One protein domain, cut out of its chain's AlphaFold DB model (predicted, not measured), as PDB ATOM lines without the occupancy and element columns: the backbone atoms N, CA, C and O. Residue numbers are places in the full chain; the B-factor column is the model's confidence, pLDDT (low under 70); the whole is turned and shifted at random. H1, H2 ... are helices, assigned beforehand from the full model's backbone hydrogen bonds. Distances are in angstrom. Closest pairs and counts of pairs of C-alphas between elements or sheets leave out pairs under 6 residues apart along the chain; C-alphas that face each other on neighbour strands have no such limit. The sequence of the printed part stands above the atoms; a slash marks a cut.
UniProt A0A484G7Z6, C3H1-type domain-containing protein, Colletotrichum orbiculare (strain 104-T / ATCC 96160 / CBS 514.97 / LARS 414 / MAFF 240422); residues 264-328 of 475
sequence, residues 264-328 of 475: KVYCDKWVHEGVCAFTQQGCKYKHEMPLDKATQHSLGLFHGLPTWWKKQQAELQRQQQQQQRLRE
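What this domain is: This is residues 264 to 328 of the 475 residues of the protein "C3H1-type domain-containing protein" of Colletotrichum orbiculare (strain 104-T / ATCC 96160 / CBS 514.97 / LARS 414 / MAFF 240422) (UniProt A0A484G7Z6). A small body of loops with two short helices, H1 and H2, has one long helix, H3, that begins in this body and sticks out from it as an arm with residues 313 to 328. Within the body, the long link of residues 274 to 292 runs away from H1, folds back and goes on to H2. The printed part has 65 residues with three named helices, H1, H2 and H3 in chain order, and no named strand; its class is all helix. The whole is loose, with a radius of gyration of the C-alphas of 14.5 A, and its C-alphas span 45 by 30 by 16 A, an outline that is only just flat.

Where its parts are: H1, residues 268 to 273, begins with C-alpha 268 at (102.061, 157.388, 167.423) and is 8.5 A long from first to last C-alpha. H2, residues 293 to 298, measures 8.6 A and begins with C-alpha 293 at (105.446, 166.975, 156.620). H3, residues 307 to 328, measures 31.9 A and ends with C-alpha 328 at (73.190, 186.043, 163.567).

How they stand to each other: H1 and H3 are close but not clearly touching, their closest C-alphas, those of Glu 273 and Trp 308, being 7.2 A apart. They run the same way at a steep tilt of 67 degrees. H2 is apart from H1 and from H3. In H1, H2 and H3 every O i to N i+4 pair is within hydrogen-bond range.

The domain as a whole: The two C-alphas farthest apart, those of Lys 264 and Glu 328, are 44.7 A from each other. Without residues 313 to 328, which stand free, the body of 49 residues spans 30 by 24 by 13 A. The link from H1 to H2, 19 residues, is long, and that from H2 to H3, 8 residues, is short. The printed part has no cut. Its mean pLDDT is 94.4, and residue 328 is under 70.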
ATOM      1  N   LYS A 264     111.254 161.726 170.794       93.56
ATOM      2  CA  LYS A 264     109.880 161.489 170.355       93.56
ATOM      3  C   LYS A 264     108.933 162.426 171.105       93.56
ATOM      4  O   LYS A 264     108.778 162.303 172.315       93.56
ATOM      5  N   VAL A 265     108.324 163.365 170.380       96.06
ATOM      6  CA  VAL A 265     107.409 164.382 170.934       96.06
ATOM      7  C   VAL A 265     105.949 163.911 170.923       96.06
ATOM      8  O   VAL A 265     105.199 164.225 171.845       96.06
ATOM      9  N   TYR A 266     105.544 163.152 169.901       97.38
ATOM     10  CA  TYR A 266     104.145 162.808 169.613       97.38
ATOM     11  C   TYR A 266     103.824 161.337 169.909       97.38
ATOM     12  O   TYR A 266     104.706 160.476 169.902       97.38
ATOM     13  N   CYS A 267     102.555 161.051 170.210       97.38
ATOM     14  CA  CYS A 267     102.088 159.703 170.525       97.38
ATOM     15  C   CYS A 267     101.585 158.975 169.271       97.38
ATOM     16  O   CYS A 267     100.438 159.175 168.877       97.38
ATOM     17  N   ASP A 268     102.398 158.099 168.673       96.31
ATOM     18  CA  ASP A 268     102.061 157.388 167.423       96.31
ATOM     19  C   ASP A 268     100.675 156.730 167.474       96.31
ATOM     20  O   ASP A 268      99.912 156.845 166.522       96.31
ATOM     21  N   LYS A 269     100.322 156.084 168.597       97.25
ATOM     22  CA  LYS A 269      99.027 155.411 168.797       97.25
ATOM     23  C   LYS A 269      97.853 156.379 168.608       97.25
ATOM     24  O   LYS A 269      96.937 156.093 167.844       97.25
ATOM     25  N   TRP A 270      97.934 157.558 169.227       97.69
ATOM     26  CA  TRP A 270      96.933 158.612 169.063       97.69
ATOM     27  C   TRP A 270      96.985 159.250 167.671       97.69
ATOM     28  O   TRP A 270      95.941 159.500 167.085       97.69
ATOM     29  N   VAL A 271      98.176 159.484 167.113       97.69
ATOM     30  CA  VAL A 271      98.325 160.098 165.783       97.69
ATOM     31  C   VAL A 271      97.725 159.201 164.686       97.69
ATOM     32  O   VAL A 271      97.085 159.714 163.772       97.69
ATOM     33  N   HIS A 272      97.838 157.875 164.788       96.88
ATOM     34  CA  HIS A 272      97.230 156.958 163.815       96.88
ATOM     35  C   HIS A 272      95.726 156.747 164.035       96.88
ATOM     36  O   HIS A 272      94.970 156.792 163.065       96.88
ATOM     37  N   GLU A 273      95.275 156.548 165.278       96.50
ATOM     38  CA  GLU A 273      93.912 156.057 165.567       96.50
ATOM     39  C   GLU A 273      92.965 157.107 166.181       96.50
ATOM     40  O   GLU A 273      91.776 156.844 166.341       96.50
ATOM     41  N   GLY A 274      93.471 158.278 166.577       96.38
ATOM     42  CA  GLY A 274      92.730 159.300 167.333       96.38
ATOM     43  C   GLY A 274      92.510 158.958 168.811       96.38
ATOM     44  O   GLY A 274      91.969 159.768 169.566       96.38
ATOM     45  N   VAL A 275      92.944 157.772 169.247       96.25
ATOM     46  CA  VAL A 275      92.753 157.236 170.600       96.25
ATOM     47  C   VAL A 275      94.063 156.716 171.189       96.25
ATOM     48  O   VAL A 275      94.957 156.255 170.487       96.25
ATOM     49  N   CYS A 276      94.186 156.784 172.511       97.44
ATOM     50  CA  CYS A 276      95.320 156.250 173.259       97.44
ATOM     51  C   CYS A 276      94.844 155.871 174.664       97.44
ATOM     52  O   CYS A 276      94.166 156.664 175.311       97.44
ATOM     53  N   ALA A 277      95.206 154.680 175.150       97.12
ATOM     54  CA  ALA A 277      94.775 154.190 176.464       97.12
ATOM     55  C   ALA A 277      95.261 155.074 177.632       97.12
ATOM     56  O   ALA A 277      94.637 155.120 178.687       97.12
ATOM     57  N   PHE A 278      96.352 155.818 177.428       97.00
ATOM     58  CA  PHE A 278      96.973 156.670 178.443       97.00
ATOM     59  C   PHE A 278      96.458 158.120 178.431       97.00
ATOM     60  O   PHE A 278      97.026 158.965 179.117       97.00
ATOM     61  N   THR A 279      95.394 158.450 177.685       93.44
ATOM     62  CA  THR A 279      94.755 159.786 177.741       93.44
ATOM     63  C   THR A 279      94.346 160.169 179.163       93.44
ATOM     64  O   THR A 279      94.643 161.275 179.598       93.44
ATOM     65  N   GLN A 280      93.721 159.243 179.896       93.31
ATOM     66  CA  GLN A 280      93.196 159.477 181.245       93.31
ATOM     67  C   GLN A 280      94.279 159.482 182.340       93.31
ATOM     68  O   GLN A 280      94.084 160.091 183.385       93.31
ATOM     69  N   GLN A 281      95.424 158.835 182.100       93.81
ATOM     70  CA  GLN A 281      96.554 158.766 183.042       93.81
ATOM     71  C   GLN A 281      97.654 159.806 182.751       93.81
ATOM     72  O   GLN A 281      98.623 159.894 183.498       93.81
ATOM     73  N   GLY A 282      97.516 160.581 181.670       95.75
ATOM     74  CA  GLY A 282      98.565 161.453 181.145       95.75
ATOM     75  C   GLY A 282      99.555 160.678 180.271       95.75
ATOM     76  O   GLY A 282     100.466 160.011 180.759       95.75
ATOM     77  N   CYS A 283      99.410 160.775 178.948       96.88
ATOM     78  CA  CYS A 283     100.362 160.152 178.037       96.88
ATOM     79  C   CYS A 283     101.688 160.925 178.042       96.88
ATOM     80  O   CYS A 283     101.700 162.150 177.956       96.88
ATOM     81  N   LYS A 284     102.814 160.199 178.065       96.75
ATOM     82  CA  LYS A 284     104.173 160.770 178.005       96.75
ATOM     83  C   LYS A 284     104.434 161.620 176.749       96.75
ATOM     84  O   LYS A 284     105.349 162.439 176.748       96.75
ATOM     85  N   TYR A 285     103.666 161.407 175.683       97.50
ATOM     86  CA  TYR A 285     103.833 162.067 174.392       97.50
ATOM     87  C   TYR A 285     102.570 162.843 174.006       97.50
ATOM     88  O   TYR A 285     101.460 162.465 174.383       97.50
ATOM     89  N   LYS A 286     102.731 163.909 173.217       96.69
ATOM     90  CA  LYS A 286     101.634 164.799 172.826       96.69
ATOM     91  C   LYS A 286     100.524 164.080 172.047       96.69
ATOM     92  O   LYS A 286     100.791 163.329 171.107       96.69
ATOM     93  N   HIS A 287      99.284 164.416 172.400       97.19
ATOM     94  CA  HIS A 287      98.058 164.131 171.648       97.19
ATOM     95  C   HIS A 287      97.668 165.363 170.815       97.19
ATOM     96  O   HIS A 287      96.666 166.027 171.064       97.19
ATOM     97  N   GLU A 288      98.540 165.710 169.871       95.75
ATOM     98  CA  GLU A 288      98.419 166.847 168.957       95.75
ATOM     99  C   GLU A 288      98.857 166.357 167.571       95.75
ATOM    100  O   GLU A 288      99.828 165.607 167.470       95.75
ATOM    101  N   MET A 289      98.127 166.702 166.507       97.06
ATOM    102  CA  MET A 289      98.443 166.228 165.156       97.06
ATOM    103  C   MET A 289      99.499 167.147 164.527       97.06
ATOM    104  O   MET A 289      99.194 168.317 164.285       97.06
ATOM    105  N   PRO A 290     100.719 166.666 164.230       96.62
ATOM    106  CA  PRO A 290     101.729 167.505 163.604       96.62
ATOM    107  C   PRO A 290     101.313 167.878 162.178       96.62
ATOM    108  O   PRO A 290     101.016 167.016 161.352       96.62
ATOM    109  N   LEU A 291     101.328 169.177 161.879       95.44
ATOM    110  CA  LEU A 291     101.043 169.714 160.541       95.44
ATOM    111  C   LEU A 291     102.287 169.744 159.632       95.44
ATOM    112  O   LEU A 291     102.157 169.884 158.419       95.44
ATOM    113  N   ASP A 292     103.483 169.583 160.203       95.56
ATOM    114  CA  ASP A 292     104.746 169.476 159.469       95.56
ATOM    115  C   ASP A 292     104.887 168.113 158.763       95.56
ATOM    116  O   ASP A 292     104.775 167.052 159.386       95.56
ATOM    117  N   LYS A 293     105.221 168.153 157.467       94.69
ATOM    118  CA  LYS A 293     105.446 166.975 156.620       94.69
ATOM    119  C   LYS A 293     106.632 166.126 157.085       94.69
ATOM    120  O   LYS A 293     106.542 164.901 157.035       94.69
ATOM    121  N   ALA A 294     107.727 166.732 157.554       93.25
ATOM    122  CA  ALA A 294     108.900 165.968 157.992       93.25
ATOM    123  C   ALA A 294     108.583 165.153 159.259       93.25
ATOM    124  O   ALA A 294     108.921 163.970 159.351       93.25
ATOM    125  N   THR A 295     107.852 165.758 160.197       94.44
ATOM    126  CA  THR A 295     107.330 165.089 161.392       94.44
ATOM    127  C   THR A 295     106.315 164.002 161.022       94.44
ATOM    128  O   THR A 295     106.439 162.889 161.531       94.44
ATOM    129  N   GLN A 296     105.375 164.261 160.102       95.75
ATOM    130  CA  GLN A 296     104.432 163.243 159.602       95.75
ATOM    131  C   GLN A 296     105.164 162.017 159.032       95.75
ATOM    132  O   GLN A 296     104.896 160.898 159.468       95.75
ATOM    133  N   HIS A 297     106.149 162.213 158.147       94.38
ATOM    134  CA  HIS A 297     106.978 161.118 157.622       94.38
ATOM    135  C   HIS A 297     107.730 160.373 158.738       94.38
ATOM    136  O   HIS A 297     107.761 159.145 158.731       94.38
ATOM    137  N   SER A 298     108.281 161.081 159.733       93.81
ATOM    138  CA  SER A 298     108.985 160.448 160.866       93.81
ATOM    139  C   SER A 298     108.084 159.606 161.780       93.81
ATOM    140  O   SER A 298     108.584 158.754 162.512       93.81
ATOM    141  N   LEU A 299     106.767 159.831 161.726       94.38
ATOM    142  CA  LEU A 299     105.748 159.074 162.454       94.38
ATOM    143  C   LEU A 299     105.065 158.005 161.583       94.38
ATOM    144  O   LEU A 299     104.180 157.322 162.081       94.38
ATOM    145  N   GLY A 300     105.448 157.848 160.309       95.31
ATOM    146  CA  GLY A 300     104.861 156.868 159.384       95.31
ATOM    147  C   GLY A 300     103.653 157.358 158.571       95.31
ATOM    148  O   GLY A 300     103.067 156.581 157.820       95.31
ATOM    149  N   LEU A 301     103.280 158.640 158.660       95.94
ATOM    150  CA  LEU A 301     102.115 159.219 157.971       95.94
ATOM    151  C   LEU A 301     102.438 159.590 156.507       95.94
ATOM    152  O   LEU A 301     102.226 160.718 156.060       95.94
ATOM    153  N   PHE A 302     102.948 158.624 155.739       95.19
ATOM    154  CA  PHE A 302     103.373 158.811 154.342       95.19
ATOM    155  C   PHE A 302     102.225 159.170 153.385       95.19
ATOM    156  O   PHE A 302     102.448 159.807 152.359       95.19
ATOM    157  N   HIS A 303     100.985 158.812 153.731       94.94
ATOM    158  CA  HIS A 303      99.775 159.146 152.965       94.94
ATOM    159  C   HIS A 303      99.087 160.437 153.463       94.94
ATOM    160  O   HIS A 303      97.915 160.694 153.170       94.94
ATOM    161  N   GLY A 304      99.815 161.259 154.229       93.69
ATOM    162  CA  GLY A 304      99.328 162.502 154.820       93.69
ATOM    163  C   GLY A 304      98.387 162.284 156.009       93.69
ATOM    164  O   GLY A 304      98.412 161.254 156.681       93.69
ATOM    165  N   LEU A 305      97.552 163.288 156.292       96.00
ATOM    166  CA  LEU A 305      96.691 163.302 157.479       96.00
ATOM    167  C   LEU A 305      95.648 162.160 157.470       96.00
ATOM    168  O   LEU A 305      94.990 161.944 156.443       96.00
ATOM    169  N   PRO A 306      95.426 161.473 158.606       97.25
ATOM    170  CA  PRO A 306      94.509 160.340 158.691       97.25
ATOM    171  C   PRO A 306      93.037 160.768 158.602       97.25
ATOM    172  O   PRO A 306      92.666 161.921 158.849       97.25
ATOM    173  N   THR A 307      92.172 159.814 158.255       96.88
ATOM    174  CA  THR A 307      90.732 160.034 158.027       96.88
ATOM    175  C   THR A 307      89.999 160.548 159.266       96.88
ATOM    176  O   THR A 307      89.149 161.432 159.143       96.88
ATOM    177  N   TRP A 308      90.351 160.062 160.461       96.81
ATOM    178  CA  TRP A 308      89.746 160.508 161.720       96.81
ATOM    179  C   TRP A 308      90.027 161.995 161.998       96.81
ATOM    180  O   TRP A 308      89.112 162.726 162.374       96.81
ATOM    181  N   TRP A 309      91.247 162.473 161.726       97.38
ATOM    182  CA  TRP A 309      91.626 163.877 161.920       97.38
ATOM    183  C   TRP A 309      90.954 164.793 160.894       97.38
ATOM    184  O   TRP A 309      90.402 165.829 161.259       97.38
ATOM    185  N   LYS A 310      90.910 164.374 159.620       96.94
ATOM    186  CA  LYS A 310      90.144 165.065 158.563       96.94
ATOM    187  C   LYS A 310      88.669 165.229 158.963       96.94
ATOM    188  O   LYS A 310      88.122 166.325 158.851       96.94
ATOM    189  N   LYS A 311      88.050 164.174 159.512       97.12
ATOM    190  CA  LYS A 311      86.677 164.214 160.045       97.12
ATOM    191  C   LYS A 311      86.544 165.146 161.257       97.12
ATOM    192  O   LYS A 311      85.573 165.896 161.321       97.12
ATOM    193  N   GLN A 312      87.497 165.131 162.191       96.12
ATOM    194  CA  GLN A 312      87.477 166.009 163.366       96.12
ATOM    195  C   GLN A 312      87.558 167.493 162.977       96.12
ATOM    196  O   GLN A 312      86.808 168.299 163.520       96.12
ATOM    197  N   GLN A 313      88.416 167.849 162.015       95.44
ATOM    198  CA  GLN A 313      88.532 169.223 161.513       95.44
ATOM    199  C   GLN A 313      87.240 169.694 160.829       95.44
ATOM    200  O   GLN A 313      86.735 170.769 161.153       95.44
ATOM    201  N   ALA A 314      86.652 168.865 159.958       96.25
ATOM    202  CA  ALA A 314      85.371 169.172 159.317       96.25
ATOM    203  C   ALA A 314      84.226 169.343 160.338       96.25
ATOM    204  O   ALA A 314      83.403 170.247 160.205       96.25
ATOM    205  N   GLU A 315      84.183 168.517 161.387       96.62
ATOM    206  CA  GLU A 315      83.176 168.634 162.447       96.62
ATOM    207  C   GLU A 315      83.360 169.907 163.292       96.62
ATOM    208  O   GLU A 315      82.393 170.621 163.558       96.62
ATOM    209  N   LEU A 316      84.601 170.258 163.638       95.62
ATOM    210  CA  LEU A 316      84.917 171.494 164.360       95.62
ATOM    211  C   LEU A 316      84.535 172.733 163.519       95.62
ATOM    212  O   LEU A 316      83.949 173.685 164.040       95.62
ATOM    213  N   GLN A 317      84.757 172.691 162.200       95.62
ATOM    214  CA  GLN A 317      84.305 173.728 161.262       95.62
ATOM    215  C   GLN A 317      82.768 173.838 161.195       95.62
ATOM    216  O   GLN A 317      82.236 174.952 161.217       95.62
ATOM    217  N   ARG A 318      82.034 172.711 161.174       96.12
ATOM    218  CA  ARG A 318      80.556 172.710 161.239       96.12
ATOM    219  C   ARG A 318      80.047 173.375 162.519       96.12
ATOM    220  O   ARG A 318      79.121 174.182 162.454       96.12
ATOM    221  N   GLN A 319      80.670 173.082 163.660       94.88
ATOM    222  CA  GLN A 319      80.291 173.661 164.952       94.88
ATOM    223  C   GLN A 319      80.533 175.178 165.001       94.88
ATOM    224  O   GLN A 319      79.670 175.907 165.492       94.88
ATOM    225  N   GLN A 320      81.630 175.678 164.416       93.06
ATOM    226  CA  GLN A 320      81.850 177.125 164.264       93.06
ATOM    227  C   GLN A 320      80.756 177.786 163.407       93.06
ATOM    228  O   GLN A 320      80.187 178.795 163.824       93.06
ATOM    229  N   GLN A 321      80.400 177.199 162.255       92.62
ATOM    230  CA  GLN A 321      79.338 177.750 161.400       92.62
ATOM    231  C   GLN A 321      77.965 177.726 162.103       92.62
ATOM    232  O   GLN A 321      77.181 178.666 161.967       92.62
ATOM    233  N   GLN A 322      77.665 176.684 162.886       92.12
ATOM    234  CA  GLN A 322      76.417 176.612 163.650       92.12
ATOM    235  C   GLN A 322      76.359 177.681 164.756       92.12
ATOM    236  O   GLN A 322      75.313 178.306 164.936       92.12
ATOM    237  N   GLN A 323      77.473 177.950 165.447       90.31
ATOM    238  CA  GLN A 323      77.555 179.045 166.423       90.31
ATOM    239  C   GLN A 323      77.406 180.425 165.766       90.31
ATOM    240  O   GLN A 323      76.735 181.284 166.336       90.31
ATOM    241  N   GLN A 324      77.961 180.639 164.566       88.06
ATOM    242  CA  GLN A 324      77.750 181.878 163.803       88.06
ATOM    243  C   GLN A 324      76.267 182.075 163.455       88.06
ATOM    244  O   GLN A 324      75.696 183.097 163.835       88.06
ATOM    245  N   ARG A 325      75.600 181.061 162.878       83.88
ATOM    246  CA  ARG A 325      74.157 181.130 162.568       83.88
ATOM    247  C   ARG A 325      73.287 181.395 163.801       83.88
ATOM    248  O   ARG A 325      72.327 182.149 163.702       83.88
ATOM    249  N   LEU A 326      73.615 180.813 164.958       81.69
ATOM    250  CA  LEU A 326      72.908 181.085 166.222       81.69
ATOM    251  C   LEU A 326      73.126 182.520 166.729       81.69
ATOM    252  O   LEU A 326      72.261 183.069 167.406       81.69
ATOM    253  N   ARG A 327      74.270 183.131 166.405       74.69
ATOM    254  CA  ARG A 327      74.622 184.500 166.803       74.69
ATOM    255  C   ARG A 327      74.053 185.562 165.855       74.69
ATOM    256  O   ARG A 327      73.836 186.689 166.286       74.69
ATOM    257  N   GLU A 328      73.810 185.199 164.599       67.81
ATOM    258  CA  GLU A 328      73.190 186.043 163.567       67.81
ATOM    259  C   GLU A 328      71.656 185.925 163.580       67.81
ATOM    260  O   GLU A 328      70.958 186.929 163.487       67.81
TER     261      GLU A 328